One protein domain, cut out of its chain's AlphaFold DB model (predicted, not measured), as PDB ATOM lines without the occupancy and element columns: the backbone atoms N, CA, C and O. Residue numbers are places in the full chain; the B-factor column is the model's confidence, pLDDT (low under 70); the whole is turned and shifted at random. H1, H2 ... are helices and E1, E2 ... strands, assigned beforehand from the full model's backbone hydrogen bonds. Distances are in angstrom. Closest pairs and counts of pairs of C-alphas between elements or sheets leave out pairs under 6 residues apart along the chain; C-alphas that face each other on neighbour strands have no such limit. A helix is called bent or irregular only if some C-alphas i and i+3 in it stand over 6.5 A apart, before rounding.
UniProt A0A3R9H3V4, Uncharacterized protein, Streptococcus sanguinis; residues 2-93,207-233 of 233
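This is residues 2 to 93 and 207 to 233 of the 233 residues of an uncharacterized protein of Streptococcus sanguinis (UniProt A0A3R9H3V4). A small parallel sheet of four short strands has helices over both faces, H2 and H4 on one and H3 on the other, and from this compact body H1 sticks out as a long straight arm, with residues 2 to 19 standing free. The printed part has 119 residues, with four named helices and four named strands in the order H1 E1 H2 E2 H3 E3 E4 H4, and its class is mixed, helices and strands. The strands lie side by side as E2 E1 E3 E4. The whole is loose, with a radius of gyration of the C-alphas of 16.8 A, and elongated, spanning 62 by 36 by 29 A; the arm makes the length, for the body without it spans 34 by 32 by 25 A.

In the sheet, E2 is residues 46 to 49, E1 residues 25 to 28, E3 residues 68 to 72, 13.0 A long, and E4 residues 86 to 88. H2 is residues 30 to 36 and is irregular: C-alphas 31 and 34 are 7.4 A apart. H3 is residues 53 to 62, 13.4 A long. H4 is residues 218 to 232, 21.2 A long, and ends with C-alpha 232 at (-7.356, -5.105, -45.883). H1 is residues 4 to 21, 25.4 A long, from C-alpha 4 at (-12.393, 30.484, -46.143).

E1 is parallel to E2, with N 26 and O 46 2.9 A apart, and to E3, with N 27 and O 69 2.8 A apart. E4 is parallel to E3, with N 87 and O 70 2.8 A apart. The sheet and its helices make three layers, helices on both faces of a sheet. H3 runs along the strands at a height over the sheet of 8.9 A; its closest C-alpha pair with E3 is Cys 53 and Ile 72, 5.8 A. On the opposite face H4 lies over E4, the C-alphas of Val 87 and Glu 220 being closest at 5.7 A. H2, on the same face as H4, is only just over E2, with 3 C-alphas on it. E1, H2, E2 is a strand-helix-strand unit, two parallel neighbour strands with a helix between; E2, H3, E3 is a split one, with E1 between its strands; both crossovers are right-handed. H1 is not on the sheet. Every O i to N i+4 pair is within hydrogen-bond range in H1, H3 and H4; in H2 0 of 3 are, and 2 of 4 O i to N i+3 pairs.

The C-alphas of Leu 2 and Ala 80, the two farthest apart, are 62.5 A apart. Residues 94 to 206 are not printed, and C-alphas 93 and 207 are 16.4 A apart across this cut. The link from E3 to E4, 13 residues, is long. Mean pLDDT of the printed part is 83.4; residues 2 to 22 and 79 to 80 are under 70.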
ATOM      1  N   LEU A   2     -10.516  35.611 -44.652       53.25
ATOM      2  CA  LEU A   2     -10.080  34.997 -43.372       53.25
ATOM      3  C   LEU A   2     -10.934  33.800 -42.900       53.25
ATOM      4  O   LEU A   2     -10.439  32.976 -42.145       53.25
ATOM      5  N   GLU A   3     -12.202  33.712 -43.316       53.41
ATOM      6  CA  GLU A   3     -13.094  32.589 -42.965       53.41
ATOM      7  C   GLU A   3     -12.876  31.363 -43.868       53.41
ATOM      8  O   GLU A   3     -12.788  30.256 -43.357       53.41
ATOM      9  N   GLU A   4     -12.679  31.565 -45.177       53.69
ATOM     10  CA  GLU A   4     -12.393  30.484 -46.143       53.69
ATOM     11  C   GLU A   4     -11.054  29.780 -45.860       53.69
ATOM     12  O   GLU A   4     -10.977  28.560 -45.928       53.69
ATOM     13  N   GLU A   5     -10.014  30.528 -45.467       54.94
ATOM     14  CA  GLU A   5      -8.721  29.945 -45.064       54.94
ATOM     15  C   GLU A   5      -8.828  29.134 -43.760       54.94
ATOM     16  O   GLU A   5      -8.036  28.222 -43.531       54.94
ATOM     17  N   LEU A   6      -9.789  29.452 -42.883       53.31
ATOM     18  CA  LEU A   6     -10.004  28.721 -41.631       53.31
ATOM     19  C   LEU A   6     -10.802  27.428 -41.864       53.31
ATOM     20  O   LEU A   6     -10.516  26.419 -41.221       53.31
ATOM     21  N   GLU A   7     -11.777  27.465 -42.777       58.78
ATOM     22  CA  GLU A   7     -12.542  26.296 -43.228       58.78
ATOM     23  C   GLU A   7     -11.649  25.285 -43.957       58.78
ATOM     24  O   GLU A   7     -11.654  24.118 -43.577       58.78
ATOM     25  N   GLU A   8     -10.793  25.723 -44.893       57.53
ATOM     26  CA  GLU A   8      -9.831  24.831 -45.571       57.53
ATOM     27  C   GLU A   8      -8.868  24.158 -44.580       57.53
ATOM     28  O   GLU A   8      -8.569  22.971 -44.694       57.53
ATOM     29  N   VAL A   9      -8.383  24.891 -43.571       59.09
ATOM     30  CA  VAL A   9      -7.490  24.318 -42.553       59.09
ATOM     31  C   VAL A   9      -8.225  23.292 -41.686       59.09
ATOM     32  O   VAL A   9      -7.651  22.249 -41.378       59.09
ATOM     33  N   LEU A  10      -9.475  23.551 -41.298       53.12
ATOM     34  CA  LEU A  10     -10.276  22.610 -40.508       53.12
ATOM     35  C   LEU A  10     -10.634  21.347 -41.301       53.12
ATOM     36  O   LEU A  10     -10.507  20.254 -40.753       53.12
ATOM     37  N   GLU A  11     -10.978  21.474 -42.584       57.72
ATOM     38  CA  GLU A  11     -11.222  20.328 -43.471       57.72
ATOM     39  C   GLU A  11      -9.969  19.457 -43.630       57.72
ATOM     40  O   GLU A  11     -10.053  18.238 -43.499       57.72
ATOM     41  N   ILE A  12      -8.787  20.063 -43.790       59.84
ATOM     42  CA  ILE A  12      -7.513  19.328 -43.835       59.84
ATOM     43  C   ILE A  12      -7.246  18.593 -42.508       59.84
ATOM     44  O   ILE A  12      -6.751  17.464 -42.505       59.84
ATOM     45  N   TYR A  13      -7.565  19.202 -41.363       53.16
ATOM     46  CA  TYR A  13      -7.394  18.570 -40.047       53.16
ATOM     47  C   TYR A  13      -8.368  17.407 -39.807       53.16
ATOM     48  O   TYR A  13      -7.973  16.401 -39.203       53.16
ATOM     49  N   ASP A  14      -9.607  17.528 -40.281       49.69
ATOM     50  CA  ASP A  14     -10.616  16.472 -40.214       49.69
ATOM     51  C   ASP A  14     -10.296  15.331 -41.190       49.69
ATOM     52  O   ASP A  14     -10.414  14.166 -40.810       49.69
ATOM     53  N   GLU A  15      -9.789  15.630 -42.390       50.72
ATOM     54  CA  GLU A  15      -9.299  14.622 -43.337       50.72
ATOM     55  C   GLU A  15      -8.094  13.858 -42.777       50.72
ATOM     56  O   GLU A  15      -8.103  12.630 -42.792       50.72
ATOM     57  N   ILE A  16      -7.100  14.541 -42.197       53.75
ATOM     58  CA  ILE A  16      -5.939  13.889 -41.561       53.75
ATOM     59  C   ILE A  16      -6.367  13.061 -40.336       53.75
ATOM     60  O   ILE A  16      -5.869  11.952 -40.129       53.75
ATOM     61  N   SER A  17      -7.302  13.560 -39.518       45.44
ATOM     62  CA  SER A  17      -7.830  12.808 -38.366       45.44
ATOM     63  C   SER A  17      -8.651  11.593 -38.797       45.44
ATOM     64  O   SER A  17      -8.542  10.530 -38.179       45.44
ATOM     65  N   ALA A  18      -9.421  11.704 -39.880       49.19
ATOM     66  CA  ALA A  18     -10.125  10.582 -40.484       49.19
ATOM     67  C   ALA A  18      -9.140   9.563 -41.081       49.19
ATOM     68  O   ALA A  18      -9.290   8.368 -40.849       49.19
ATOM     69  N   GLU A  19      -8.076  10.003 -41.758       49.28
ATOM     70  CA  GLU A  19      -7.054   9.127 -42.349       49.28
ATOM     71  C   GLU A  19      -6.286   8.307 -41.291       49.28
ATOM     72  O   GLU A  19      -5.910   7.156 -41.533       49.28
ATOM     73  N   ILE A  20      -6.101   8.863 -40.087       50.59
ATOM     74  CA  ILE A  20      -5.559   8.149 -38.915       50.59
ATOM     75  C   ILE A  20      -6.608   7.191 -38.314       50.59
ATOM     76  O   ILE A  20      -6.249   6.120 -37.829       50.59
ATOM     77  N   SER A  21      -7.903   7.515 -38.402       52.78
ATOM     78  CA  SER A  21      -9.015   6.708 -37.871       52.78
ATOM     79  C   SER A  21      -9.328   5.425 -38.665       52.78
ATOM     80  O   SER A  21     -10.093   4.596 -38.167       52.78
ATOM     81  N   TYR A  22      -8.774   5.234 -39.870       67.62
ATOM     82  CA  TYR A  22      -9.075   4.074 -40.731       67.62
ATOM     83  C   TYR A  22      -7.947   3.043 -40.860       67.62
ATOM     84  O   TYR A  22      -8.169   1.974 -41.435       67.62
ATOM     85  N   ARG A  23      -6.742   3.314 -40.341       86.31
ATOM     86  CA  ARG A  23      -5.642   2.347 -40.455       86.31
ATOM     87  C   ARG A  23      -5.882   1.146 -39.536       86.31
ATOM     88  O   ARG A  23      -6.285   1.335 -38.388       86.31
ATOM     89  N   PRO A  24      -5.622  -0.086 -40.005       93.25
ATOM     90  CA  PRO A  24      -5.641  -1.246 -39.129       93.25
ATOM     91  C   PRO A  24      -4.614  -1.096 -38.008       93.25
ATOM     92  O   PRO A  24      -3.550  -0.501 -38.197       93.25
ATOM     93  N   ILE A  25      -4.919  -1.646 -36.838       94.38
ATOM     94  CA  ILE A  25      -4.072  -1.508 -35.650       94.38
ATOM     95  C   ILE A  25      -3.142  -2.715 -35.556       94.38
ATOM     96  O   ILE A  25      -3.557  -3.860 -35.724       94.38
ATOM     97  N   CYS A  26      -1.867  -2.469 -35.265       95.88
ATOM     98  CA  CYS A  26      -0.917  -3.512 -34.903       95.88
ATOM     99  C   CYS A  26      -0.505  -3.328 -33.441       95.88
ATOM    100  O   CYS A  26       0.211  -2.385 -33.103       95.88
ATOM    101  N   LEU A  27      -0.962  -4.224 -32.568       96.00
ATOM    102  CA  LEU A  27      -0.575  -4.251 -31.161       96.00
ATOM    103  C   LEU A  27       0.703  -5.062 -30.991       96.00
ATOM    104  O   LEU A  27       0.771  -6.218 -31.411       96.00
ATOM    105  N   VAL A  28       1.700  -4.474 -30.338       95.06
ATOM    106  CA  VAL A  28       2.975  -5.145 -30.061       95.06
ATOM    107  C   VAL A  28       3.331  -5.067 -28.585       95.06
ATOM    108  O   VAL A  28       2.927  -4.132 -27.891       95.06
ATOM    109  N   GLU A  29       4.087  -6.049 -28.096       90.38
ATOM    110  CA  GLU A  29       4.444  -6.107 -26.677       90.38
ATOM    111  C   GLU A  29       5.412  -5.002 -26.245       90.38
ATOM    112  O   GLU A  29       6.508  -4.830 -26.796       90.38
ATOM    113  N   GLY A  30       5.014  -4.305 -25.178       77.50
ATOM    114  CA  GLY A  30       5.776  -3.261 -24.506       77.50
ATOM    115  C   GLY A  30       6.217  -2.106 -25.408       77.50
ATOM    116  O   GLY A  30       5.721  -1.870 -26.508       77.50
ATOM    117  N   ASN A  31       7.258  -1.394 -24.966       77.19
ATOM    118  CA  ASN A  31       7.778  -0.222 -25.675       77.19
ATOM    119  C   ASN A  31       8.632  -0.572 -26.920       77.19
ATOM    120  O   ASN A  31       9.541   0.169 -27.302       77.19
ATOM    121  N   ASN A  32       8.362  -1.716 -27.553       85.75
ATOM    122  CA  ASN A  32       9.048  -2.177 -28.757       85.75
ATOM    123  C   ASN A  32       8.441  -1.594 -30.040       85.75
ATOM    124  O   ASN A  32       9.005  -1.787 -31.113       85.75
ATOM    125  N   LYS A  33       7.335  -0.840 -29.955       89.94
ATOM    126  CA  LYS A  33       6.640  -0.256 -31.118       89.94
ATOM    127  C   LYS A  33       7.552   0.468 -32.107       89.94
ATOM    128  O   LYS A  33       7.360   0.336 -33.306       89.94
ATOM    129  N   PHE A  34       8.593   1.153 -31.633       88.88
ATOM    130  CA  PHE A  34       9.536   1.866 -32.503       88.88
ATOM    131  C   PHE A  34      10.300   0.944 -33.454       88.88
ATOM    132  O   PHE A  34      10.668   1.366 -34.543       88.88
ATOM    133  N   PHE A  35      10.558  -0.299 -33.046       91.56
ATOM    134  CA  PHE A  35      11.143  -1.303 -33.926       91.56
ATOM    135  C   PHE A  35      10.142  -1.705 -35.016       91.56
ATOM    136  O   PHE A  35      10.457  -1.626 -36.201       91.56
ATOM    137  N   TYR A  36       8.925  -2.063 -34.612       93.56
ATOM    138  CA  TYR A  36       7.871  -2.536 -35.510       93.56
ATOM    139  C   TYR A  36       7.381  -1.464 -36.493       93.56
ATOM    140  O   TYR A  36       7.120  -1.774 -37.646       93.56
ATOM    141  N   GLN A  37       7.368  -0.190 -36.098       92.81
ATOM    142  CA  GLN A  37       7.076   0.942 -36.989       92.81
ATOM    143  C   GLN A  37       8.056   1.067 -38.165       92.81
ATOM    144  O   GLN A  37       7.777   1.787 -39.118       92.81
ATOM    145  N   GLN A  38       9.222   0.420 -38.095       92.62
ATOM    146  CA  GLN A  38      10.215   0.436 -39.168       92.62
ATOM    147  C   GLN A  38      10.109  -0.776 -40.102       92.62
ATOM    148  O   GLN A  38      10.831  -0.803 -41.098       92.62
ATOM    149  N   ILE A  39       9.224  -1.735 -39.812       93.62
ATOM    150  CA  ILE A  39       9.007  -2.949 -40.604       93.62
ATOM    151  C   ILE A  39       8.102  -2.649 -41.799       93.62
ATOM    152  O   ILE A  39       7.023  -2.085 -41.623       93.62
ATOM    153  N   GLU A  40       8.532  -3.036 -43.002       93.88
ATOM    154  CA  GLU A  40       7.861  -2.660 -44.257       93.88
ATOM    155  C   GLU A  40       6.409  -3.142 -44.318       93.88
ATOM    156  O   GLU A  40       5.515  -2.369 -44.664       93.88
ATOM    157  N   GLU A  41       6.144  -4.387 -43.914       94.50
ATOM    158  CA  GLU A  41       4.784  -4.935 -43.926       94.50
ATOM    159  C   GLU A  41       3.831  -4.222 -42.952       94.50
ATOM    160  O   GLU A  41       2.614  -4.360 -43.071       94.50
ATOM    161  N   LEU A  42       4.364  -3.440 -42.006       95.19
ATOM    162  CA  LEU A  42       3.587  -2.720 -40.998       95.19
ATOM    163  C   LEU A  42       3.381  -1.235 -41.327       95.19
ATOM    164  O   LEU A  42       2.710  -0.544 -40.567       95.19
ATOM    165  N   TYR A  43       3.878  -0.719 -42.458       93.25
ATOM    166  CA  TYR A  43       3.715   0.703 -42.817       93.25
ATOM    167  C   TYR A  43       2.260   1.130 -43.038       93.25
ATOM    168  O   TYR A  43       1.931   2.303 -42.866       93.25
ATOM    169  N   SER A  44       1.379   0.193 -43.393       91.62
ATOM    170  CA  SER A  44      -0.060   0.448 -43.513       91.62
ATOM    171  C   SER A  44      -0.807   0.427 -42.176       91.62
ATOM    172  O   SER A  44      -1.996   0.726 -42.157       91.62
ATOM    173  N   TYR A  45      -0.149   0.040 -41.082       94.56
ATOM    174  CA  TYR A  45      -0.766  -0.117 -39.769       94.56
ATOM    175  C   TYR A  45      -0.482   1.079 -38.859       94.56
ATOM    176  O   TYR A  45       0.574   1.710 -38.941       94.56
ATOM    177  N   ASP A  46      -1.394   1.340 -37.926       93.81
ATOM    178  CA  ASP A  46      -1.072   2.091 -36.717       93.81
ATOM    179  C   ASP A  46      -0.479   1.138 -35.669       93.81
ATOM    180  O   ASP A  46      -1.177   0.323 -35.060       93.81
ATOM    181  N   VAL A  47       0.844   1.190 -35.503       94.88
ATOM    182  CA  VAL A  47       1.574   0.324 -34.568       94.88
ATOM    183  C   VAL A  47       1.551   0.932 -33.166       94.88
ATOM    184  O   VAL A  47       2.198   1.955 -32.902       94.88
ATOM    185  N   GLN A  48       0.874   0.254 -32.242       94.31
ATOM    186  CA  GLN A  48       0.629   0.713 -30.876       94.31
ATOM    187  C   GLN A  48       1.259  -0.214 -29.825       94.31
ATOM    188  O   GLN A  48       1.471  -1.404 -30.049       94.31
ATOM    189  N   ASP A  49       1.545   0.350 -28.646       93.88
ATOM    190  CA  ASP A  49       1.926  -0.437 -27.468       93.88
ATOM    191  C   ASP A  49       0.680  -1.157 -26.940       93.88
ATOM    192  O   ASP A  49      -0.291  -0.520 -26.524       93.88
ATOM    193  N   GLY A  50       0.701  -2.485 -27.014       92.12
ATOM    194  CA  GLY A  50      -0.394  -3.343 -26.586       92.12
ATOM    195  C   GLY A  50      -0.318  -3.770 -25.120       92.12
ATOM    196  O   GLY A  50      -1.229  -4.451 -24.658       92.12
ATOM    197  N   GLY A  51       0.734  -3.391 -24.388       92.25
ATOM    198  CA  GLY A  51       0.989  -3.872 -23.034       92.25
ATOM    199  C   GLY A  51       1.666  -5.242 -23.022       92.25
ATOM    200  O   GLY A  51       2.626  -5.484 -23.758       92.25
ATOM    201  N   SER A  52       1.222  -6.126 -22.128       91.12
ATOM    202  CA  SER A  52       1.742  -7.493 -22.031       91.12
ATOM    203  C   SER A  52       1.112  -8.431 -23.066       91.12
ATOM    204  O   SER A  52       0.030  -8.154 -23.580       91.12
ATOM    205  N   CYS A  53       1.730  -9.596 -23.305       90.50
ATOM    206  CA  CYS A  53       1.137 -10.659 -24.126       90.50
ATOM    207  C   CYS A  53      -0.327 -10.967 -23.763       90.50
ATOM    208  O   CYS A  53      -1.156 -11.158 -24.649       90.50
ATOM    209  N   ILE A  54      -0.662 -10.973 -22.468       90.50
ATOM    210  CA  ILE A  54      -2.015 -11.258 -21.974       90.50
ATOM    211  C   ILE A  54      -2.983 -10.136 -22.360       90.50
ATOM    212  O   ILE A  54      -4.110 -10.423 -22.754       90.50
ATOM    213  N   ASP A  55      -2.545  -8.878 -22.290       92.25
ATOM    214  CA  ASP A  55      -3.381  -7.723 -22.634       92.25
ATOM    215  C   ASP A  55      -3.711  -7.712 -24.132       92.25
ATOM    216  O   ASP A  55      -4.863  -7.512 -24.514       92.25
ATOM    217  N   ILE A  56      -2.719  -8.007 -24.979       93.62
ATOM    218  CA  ILE A  56      -2.902  -8.112 -26.433       93.62
ATOM    219  C   ILE A  56      -3.874  -9.241 -26.777       93.62
ATOM    220  O   ILE A  56      -4.808  -9.030 -27.551       93.62
ATOM    221  N   ILE A  57      -3.681 -10.424 -26.181       91.69
ATOM    222  CA  ILE A  57      -4.573 -11.573 -26.382       91.69
ATOM    223  C   ILE A  57      -6.001 -11.208 -25.996       91.69
ATOM    224  O   ILE A  57      -6.920 -11.436 -26.778       91.69
ATOM    225  N   LYS A  58      -6.186 -10.596 -24.826       90.69
ATOM    226  CA  LYS A  58      -7.500 -10.180 -24.347       90.69
ATOM    227  C   LYS A  58      -8.190  -9.217 -25.318       90.69
ATOM    228  O   LYS A  58      -9.340  -9.441 -25.685       90.69
ATOM    229  N   ARG A  59      -7.496  -8.170 -25.763       91.31
ATOM    230  CA  ARG A  59      -8.074  -7.165 -26.671       91.31
ATOM    231  C   ARG A  59      -8.505  -7.758 -28.013       91.31
ATOM    232  O   ARG A  59      -9.552  -7.410 -28.550       91.31
ATOM    233  N   ILE A  60      -7.717  -8.678 -28.556       91.00
ATOM    234  CA  ILE A  60      -8.002  -9.251 -29.875       91.00
ATOM    235  C   ILE A  60      -9.068 -10.350 -29.786       91.00
ATOM    236  O   ILE A  60     -10.011 -10.350 -30.577       91.00
ATOM    237  N   GLU A  61      -8.950 -11.261 -28.822       85.44
ATOM    238  CA  GLU A  61      -9.798 -12.457 -28.733       85.44
ATOM    239  C   GLU A  61     -11.083 -12.222 -27.929       85.44
ATOM    240  O   GLU A  61     -12.151 -12.692 -28.317       85.44
ATOM    241  N   GLU A  62     -11.000 -11.511 -26.799       80.25
ATOM    242  CA  GLU A  62     -12.146 -11.316 -25.898       80.25
ATOM    243  C   GLU A  62     -12.964 -10.082 -26.283       80.25
ATOM    244  O   GLU A  62     -14.194 -10.122 -26.266       80.25
ATOM    245  N   GLU A  63     -12.292  -8.986 -26.642       81.81
ATOM    246  CA  GLU A  63     -12.944  -7.716 -26.998       81.81
ATOM    247  C   GLU A  63     -13.274  -7.635 -28.500       81.81
ATOM    248  O   GLU A  63     -14.091  -6.811 -28.917       81.81
ATOM    249  N   GLY A  64     -12.728  -8.554 -29.306       75.25
ATOM    250  CA  GLY A  64     -13.125  -8.770 -30.695       75.25
ATOM    251  C   GLY A  64     -12.744  -7.627 -31.632       75.25
ATOM    252  O   GLY A  64     -13.518  -7.304 -32.537       75.25
ATOM    253  N   GLU A  65     -11.578  -7.005 -31.435       80.69
ATOM    254  CA  GLU A  65     -11.066  -5.946 -32.311       80.69
ATOM    255  C   GLU A  65     -10.769  -6.483 -33.734       80.69
ATOM    256  O   GLU A  65      -9.666  -6.916 -34.064       80.69
ATOM    257  N   LYS A  66     -11.785  -6.466 -34.610       76.25
ATOM    258  CA  LYS A  66     -11.749  -7.104 -35.944       76.25
ATOM    259  C   LYS A  66     -10.727  -6.512 -36.923       76.25
ATOM    260  O   LYS A  66     -10.386  -7.186 -37.888       76.25
ATOM    261  N   ASN A  67     -10.261  -5.287 -36.681       88.81
ATOM    262  CA  ASN A  67      -9.295  -4.567 -37.522       88.81
ATOM    263  C   ASN A  67      -7.891  -4.514 -36.887       88.81
ATOM    264  O   ASN A  67      -7.096  -3.621 -37.187       88.81
ATOM    265  N   THR A  68      -7.611  -5.437 -35.966       93.19
ATOM    266  CA  THR A  68      -6.397  -5.431 -35.154       93.19
ATOM    267  C   THR A  68      -5.636  -6.741 -35.317       93.19
ATOM    268  O   THR A  68      -6.219  -7.825 -35.278       93.19
ATOM    269  N   ILE A  69      -4.318  -6.634 -35.479       95.38
ATOM    270  CA  ILE A  69      -3.378  -7.753 -35.408       95.38
ATOM    271  C   ILE A  69      -2.476  -7.605 -34.181       95.38
ATOM    272  O   ILE A  69      -2.024  -6.509 -33.858       95.38
ATOM    273  N   GLY A  70      -2.188  -8.713 -33.506       95.69
ATOM    274  CA  GLY A  70      -1.246  -8.774 -32.392       95.69
ATOM    275  C   GLY A  70       0.063  -9.430 -32.806       95.69
ATOM    276  O   GLY A  70       0.050 -10.485 -33.438       95.69
ATOM    277  N   ILE A  71       1.197  -8.851 -32.418       95.44
ATOM    278  CA  ILE A  71       2.507  -9.503 -32.511       95.44
ATOM    279  C   ILE A  71       3.057  -9.675 -31.098       95.44
ATOM    280  O   ILE A  71       3.311  -8.691 -30.401       95.44
ATOM    281  N   ILE A  72       3.243 -10.930 -30.693       94.25
ATOM    282  CA  ILE A  72       3.660 -11.289 -29.333       94.25
ATOM    283  C   ILE A  72       4.962 -12.099 -29.306       94.25
ATOM    284  O   ILE A  72       5.314 -12.809 -30.255       94.25
ATOM    285  N   ASP A  73       5.666 -11.993 -28.188       92.06
ATOM    286  CA  ASP A  73       6.887 -12.698 -27.826       92.06
ATOM    287  C   ASP A  73       6.601 -14.184 -27.546       92.06
ATOM    288  O   ASP A  73       5.555 -14.548 -27.008       92.06
ATOM    289  N   ARG A  74       7.536 -15.096 -27.858       89.69
ATOM    290  CA  ARG A  74       7.381 -16.541 -27.578       89.69
ATOM    291  C   ARG A  74       7.779 -16.878 -26.146       89.69
ATOM    292  O   ARG A  74       8.672 -17.705 -25.907       89.69
ATOM    293  N   ASP A  75       7.119 -16.246 -25.186       82.62
ATOM    294  CA  ASP A  75       7.334 -16.565 -23.784       82.62
ATOM    295  C   ASP A  75       6.794 -17.971 -23.428       82.62
ATOM    296  O   ASP A  75       6.120 -18.647 -24.211       82.62
ATOM    297  N   TYR A  76       7.133 -18.465 -22.235       79.25
ATOM    298  CA  TYR A  76       6.743 -19.812 -21.805       79.25
ATOM    299  C   TYR A  76       5.268 -19.928 -21.376       79.25
ATOM    300  O   TYR A  76       4.796 -21.045 -21.171       79.25
ATOM    301  N   ARG A  77       4.549 -18.809 -21.208       81.06
ATOM    302  CA  ARG A  77       3.167 -18.757 -20.700       81.06
ATOM    303  C   ARG A  77       2.138 -19.058 -21.789       81.06
ATOM    304  O   ARG A  77       1.027 -19.464 -21.471       81.06
ATOM    305  N   LEU A  78       2.514 -18.916 -23.061       75.44
ATOM    306  CA  LEU A  78       1.603 -19.082 -24.201       75.44
ATOM    307  C   LEU A  78       1.215 -20.537 -24.515       75.44
ATOM    308  O   LEU A  78       0.210 -20.782 -25.182       75.44
ATOM    309  N   GLY A  79       1.993 -21.522 -24.054       68.38
ATOM    310  CA  GLY A  79       1.724 -22.934 -24.340       68.38
ATOM    311  C   GLY A  79       1.687 -23.255 -25.845       68.38
ATOM    312  O   GLY A  79       2.487 -22.741 -26.625       68.38
ATOM    313  N   ALA A  80       0.787 -24.157 -26.255       67.31
ATOM    314  CA  ALA A  80       0.608 -24.590 -27.650       67.31
ATOM    315  C   ALA A  80      -0.640 -23.977 -28.315       67.31
ATOM    316  O   ALA A  80      -1.174 -24.541 -29.276       67.31
ATOM    317  N   ASN A  81      -1.125 -22.856 -27.783       72.75
ATOM    318  CA  ASN A  81      -2.374 -22.246 -28.216       72.75
ATOM    319  C   ASN A  81      -2.261 -21.714 -29.650       72.75
ATOM    320  O   ASN A  81      -1.206 -21.254 -30.089       72.75
ATOM    321  N   LYS A  82      -3.366 -21.812 -30.391       76.25
ATOM    322  CA  LYS A  82      -3.552 -21.095 -31.651       76.25
ATOM    323  C   LYS A  82      -4.411 -19.881 -31.347       76.25
ATOM    324  O   LYS A  82      -5.445 -20.040 -30.706       76.25
ATOM    325  N   PHE A  83      -3.975 -18.731 -31.827       84.38
ATOM    326  CA  PHE A  83      -4.667 -17.466 -31.663       84.38
ATOM    327  C   PHE A  83      -5.126 -16.971 -33.033       84.38
ATOM    328  O   PHE A  83      -4.430 -17.160 -34.038       84.38
ATOM    329  N   GLN A  84      -6.311 -16.389 -33.074       86.62
ATOM    330  CA  GLN A  84      -6.836 -15.671 -34.214       86.62
ATOM    331  C   GLN A  84      -6.259 -14.251 -34.215       86.62
ATOM    332  O   GLN A  84      -6.156 -13.605 -33.182       86.62
ATOM    333  N   ASN A  85      -5.857 -13.758 -35.388       92.50
ATOM    334  CA  ASN A  85      -5.316 -12.404 -35.557       92.50
ATOM    335  C   ASN A  85      -4.098 -12.074 -34.668       92.50
ATOM    336  O   ASN A  85      -3.759 -10.909 -34.481       92.50
ATOM    337  N   ILE A  86      -3.404 -13.087 -34.149       94.31
ATOM    338  CA  ILE A  86      -2.163 -12.927 -33.391       94.31
ATOM    339  C   ILE A  86      -1.093 -13.803 -34.025       94.31
ATOM    340  O   ILE A  86      -1.323 -14.973 -34.343       94.31
ATOM    341  N   VAL A  87       0.093 -13.228 -34.184       94.69
ATOM    342  CA  VAL A  87       1.294 -13.929 -34.628       94.69
ATOM    343  C   VAL A  87       2.351 -13.900 -33.538       94.69
ATOM    344  O   VAL A  87       2.501 -12.923 -32.804       94.69
ATOM    345  N   ILE A  88       3.085 -15.001 -33.423       94.38
ATOM    346  CA  ILE A  88       4.100 -15.178 -32.383       94.38
ATOM    347  C   ILE A  88       5.474 -15.137 -33.034       94.38
ATOM    348  O   ILE A  88       5.773 -15.972 -33.896       94.38
ATOM    349  N   ILE A  89       6.352 -14.242 -32.584       94.44
ATOM    350  CA  ILE A  89       7.724 -14.213 -33.092       94.44
ATOM    351  C   ILE A  89       8.426 -15.555 -32.845       94.44
ATOM    352  O   ILE A  89       8.104 -16.341 -31.948       94.44
ATOM    353  N   ASP A  90       9.405 -15.879 -33.673       94.81
ATOM    354  CA  ASP A  90      10.201 -17.092 -33.523       94.81
ATOM    355  C   ASP A  90      11.353 -16.902 -32.532       94.81
ATOM    356  O   ASP A  90      12.398 -17.512 -32.665       94.81
ATOM    357  N   TYR A  91      11.178 -16.062 -31.521       94.50
ATOM    358  CA  TYR A  91      12.195 -15.729 -30.529       94.50
ATOM    359  C   TYR A  91      11.539 -15.594 -29.163       94.50
ATOM    360  O   TYR A  91      10.352 -15.286 -29.079       94.50
ATOM    361  N   TYR A  92      12.293 -15.816 -28.083       93.75
ATOM    362  CA  TYR A  92      11.758 -15.581 -26.740       93.75
ATOM    363  C   TYR A  92      11.279 -14.138 -26.578       93.75
ATOM    364  O   TYR A  92      10.231 -13.934 -25.982       93.75
ATOM    365  N   SER A  93      12.041 -13.178 -27.109       92.38
ATOM    366  CA  SER A  93      11.693 -11.759 -27.176       92.38
ATOM    367  C   SER A  93      12.527 -11.029 -28.239       92.38
ATOM    368  O   SER A  93      13.461 -11.601 -28.814       92.38
ATOM    369  N   PHE A 207      18.298  -5.646 -40.547       84.50
ATOM    370  CA  PHE A 207      17.543  -6.432 -41.528       84.50
ATOM    371  C   PHE A 207      17.650  -5.785 -42.908       84.50
ATOM    372  O   PHE A 207      17.364  -4.602 -43.063       84.50
ATOM    373  N   GLY A 208      18.053  -6.567 -43.914       75.06
ATOM    374  CA  GLY A 208      18.362  -6.051 -45.254       75.06
ATOM    375  C   GLY A 208      17.176  -5.427 -46.000       75.06
ATOM    376  O   GLY A 208      17.386  -4.525 -46.800       75.06
ATOM    377  N   ASP A 209      15.953  -5.871 -45.720       85.19
ATOM    378  CA  ASP A 209      14.700  -5.390 -46.326       85.19
ATOM    379  C   ASP A 209      13.659  -4.981 -45.263       85.19
ATOM    380  O   ASP A 209      12.485  -4.825 -45.564       85.19
ATOM    381  N   LYS A 210      14.073  -4.890 -43.987       89.94
ATOM    382  CA  LYS A 210      13.191  -4.605 -42.841       89.94
ATOM    383  C   LYS A 210      11.907  -5.454 -42.807       89.94
ATOM    384  O   LYS A 210      10.889  -4.996 -42.298       89.94
ATOM    385  N   SER A 211      11.956  -6.688 -43.309       92.06
ATOM    386  CA  SER A 211      10.787  -7.561 -43.375       92.06
ATOM    387  C   SER A 211      10.503  -8.276 -42.053       92.06
ATOM    388  O   SER A 211      11.406  -8.803 -41.389       92.06
ATOM    389  N   ILE A 212       9.219  -8.410 -41.716       92.75
ATOM    390  CA  ILE A 212       8.747  -9.180 -40.558       92.75
ATOM    391  C   ILE A 212       9.110 -10.677 -40.655       92.75
ATOM    392  O   ILE A 212       9.195 -11.377 -39.640       92.75
ATOM    393  N   LYS A 213       9.417 -11.193 -41.854       93.06
ATOM    394  CA  LYS A 213       9.838 -12.593 -42.059       93.06
ATOM    395  C   LYS A 213      11.115 -12.964 -41.300       93.06
ATOM    396  O   LYS A 213      11.381 -14.144 -41.102       93.06
ATOM    397  N   TYR A 214      11.927 -11.980 -40.910       90.88
ATOM    398  CA  TYR A 214      13.152 -12.220 -40.148       90.88
ATOM    399  C   TYR A 214      12.900 -12.489 -38.667       90.88
ATOM    400  O   TYR A 214      13.784 -13.020 -37.995       90.88
ATOM    401  N   ILE A 215      11.717 -12.132 -38.166       93.50
ATOM    402  CA  ILE A 215      11.333 -12.341 -36.769       93.50
ATOM    403  C   ILE A 215      10.243 -13.404 -36.613       93.50
ATOM    404  O   ILE A 215      10.083 -13.935 -35.520       93.50
ATOM    405  N   LEU A 216       9.532 -13.769 -37.683       95.00
ATOM    406  CA  LEU A 216       8.545 -14.853 -37.705       95.00
ATOM    407  C   LEU A 216       9.139 -16.135 -38.307       95.00
ATOM    408  O   LEU A 216       9.959 -16.091 -39.219       95.00
ATOM    409  N   ASN A 217       8.681 -17.306 -37.853       93.69
ATOM    410  CA  ASN A 217       8.948 -18.545 -38.591       93.69
ATOM    411  C   ASN A 217       8.024 -18.634 -39.815       93.69
ATOM    412  O   ASN A 217       7.027 -17.919 -39.901       93.69
ATOM    413  N   SER A 218       8.302 -19.557 -40.740       95.31
ATOM    414  CA  SER A 218       7.526 -19.684 -41.982       95.31
ATOM    415  C   SER A 218       6.020 -19.832 -41.749       95.31
ATOM    416  O   SER A 218       5.235 -19.272 -42.503       95.31
ATOM    417  N   LYS A 219       5.602 -20.558 -40.704       94.38
ATOM    418  CA  LYS A 219       4.181 -20.755 -40.392       94.38
ATOM    419  C   LYS A 219       3.534 -19.459 -39.896       94.38
ATOM    420  O   LYS A 219       2.458 -19.108 -40.364       94.38
ATOM    421  N   GLU A 220       4.182 -18.767 -38.966       95.44
ATOM    422  CA  GLU A 220       3.695 -17.499 -38.408       95.44
ATOM    423  C   GLU A 220       3.706 -16.386 -39.459       95.44
ATOM    424  O   GLU A 220       2.789 -15.577 -39.500       95.44
ATOM    425  N   TYR A 221       4.674 -16.393 -40.378       96.50
ATOM    426  CA  TYR A 221       4.701 -15.463 -41.505       96.50
ATOM    427  C   TYR A 221       3.533 -15.692 -42.474       96.50
ATOM    428  O   TYR A 221       2.874 -14.744 -42.879       96.50
ATOM    429  N   GLN A 222       3.214 -16.947 -42.811       95.81
ATOM    430  CA  GLN A 222       2.024 -17.233 -43.622       95.81
ATOM    431  C   GLN A 222       0.727 -16.853 -42.893       95.81
ATOM    432  O   GLN A 222      -0.202 -16.351 -43.522       95.81
ATOM    433  N   ASN A 223       0.677 -17.049 -41.571       95.25
ATOM    434  CA  ASN A 223      -0.448 -16.598 -40.753       95.25
ATOM    435  C   ASN A 223      -0.595 -15.069 -40.812       95.25
ATOM    436  O   ASN A 223      -1.685 -14.578 -41.082       95.25
ATOM    437  N   PHE A 224       0.511 -14.334 -40.657       96.31
ATOM    438  CA  PHE A 224       0.550 -12.877 -40.791       96.31
ATOM    439  C   PHE A 224      -0.036 -12.417 -42.130       96.31
ATOM    440  O   PHE A 224      -0.964 -11.617 -42.135       96.31
ATOM    441  N   ILE A 225       0.431 -12.974 -43.253       96.00
ATOM    442  CA  ILE A 225      -0.069 -12.616 -44.592       96.00
ATOM    443  C   ILE A 225      -1.568 -12.920 -44.740       96.00
ATOM    444  O   ILE A 225      -2.308 -12.143 -45.337       96.00
ATOM    445  N   SER A 226      -2.041 -14.039 -44.184       94.62
ATOM    446  CA  SER A 226      -3.469 -14.378 -44.206       94.62
ATOM    447  C   SER A 226      -4.318 -13.383 -43.410       94.62
ATOM    448  O   SER A 226      -5.412 -13.038 -43.853       94.62
ATOM    449  N   ILE A 227      -3.834 -12.946 -42.245       94.06
ATOM    450  CA  ILE A 227      -4.511 -11.950 -41.406       94.06
ATOM    451  C   ILE A 227      -4.499 -10.587 -42.109       94.06
ATOM    452  O   ILE A 227      -5.547  -9.959 -42.218       94.06
ATOM    453  N   ASP A 228      -3.349 -10.168 -42.643       93.75
ATOM    454  CA  ASP A 228      -3.176  -8.902 -43.369       93.75
ATOM    455  C   ASP A 228      -4.159  -8.775 -44.537       93.75
ATOM    456  O   ASP A 228      -4.893  -7.792 -44.633       93.75
ATOM    457  N   HIS A 229      -4.261  -9.814 -45.372       92.69
ATOM    458  CA  HIS A 229      -5.249  -9.843 -46.449       92.69
ATOM    459  C   HIS A 229      -6.684  -9.759 -45.927       92.69
ATOM    460  O   HIS A 229      -7.490  -9.039 -46.508       92.69
ATOM    461  N   SER A 230      -7.018 -10.467 -44.844       90.88
ATOM    462  CA  SER A 230      -8.372 -10.435 -44.277       90.88
ATOM    463  C   SER A 230      -8.746  -9.077 -43.685       90.88
ATOM    464  O   SER A 230      -9.927  -8.753 -43.650       90.88
ATOM    465  N   ILE A 231      -7.770  -8.331 -43.174       89.56
ATOM    466  CA  ILE A 231      -7.957  -7.008 -42.573       89.56
ATOM    467  C   ILE A 231      -8.103  -5.928 -43.657       89.56
ATOM    468  O   ILE A 231      -8.856  -4.975 -43.483       89.56
ATOM    469  N   LYS A 232      -7.386  -6.077 -44.776       81.50
ATOM    470  CA  LYS A 232      -7.356  -5.105 -45.883       81.50
ATOM    471  C   LYS A 232      -8.402  -5.341 -46.980       81.50
ATOM    472  O   LYS A 232      -8.499  -4.509 -47.881       81.50
ATOM    473  N   SER A 233      -9.109  -6.475 -46.953       72.38
ATOM    474  CA  SER A 233     -10.184  -6.814 -47.906       72.38
ATOM    475  C   SER A 233     -11.511  -6.191 -47.497       72.38
ATOM    476  O   SER A 233     -12.235  -5.735 -48.407       72.38
TER     477      SER A 233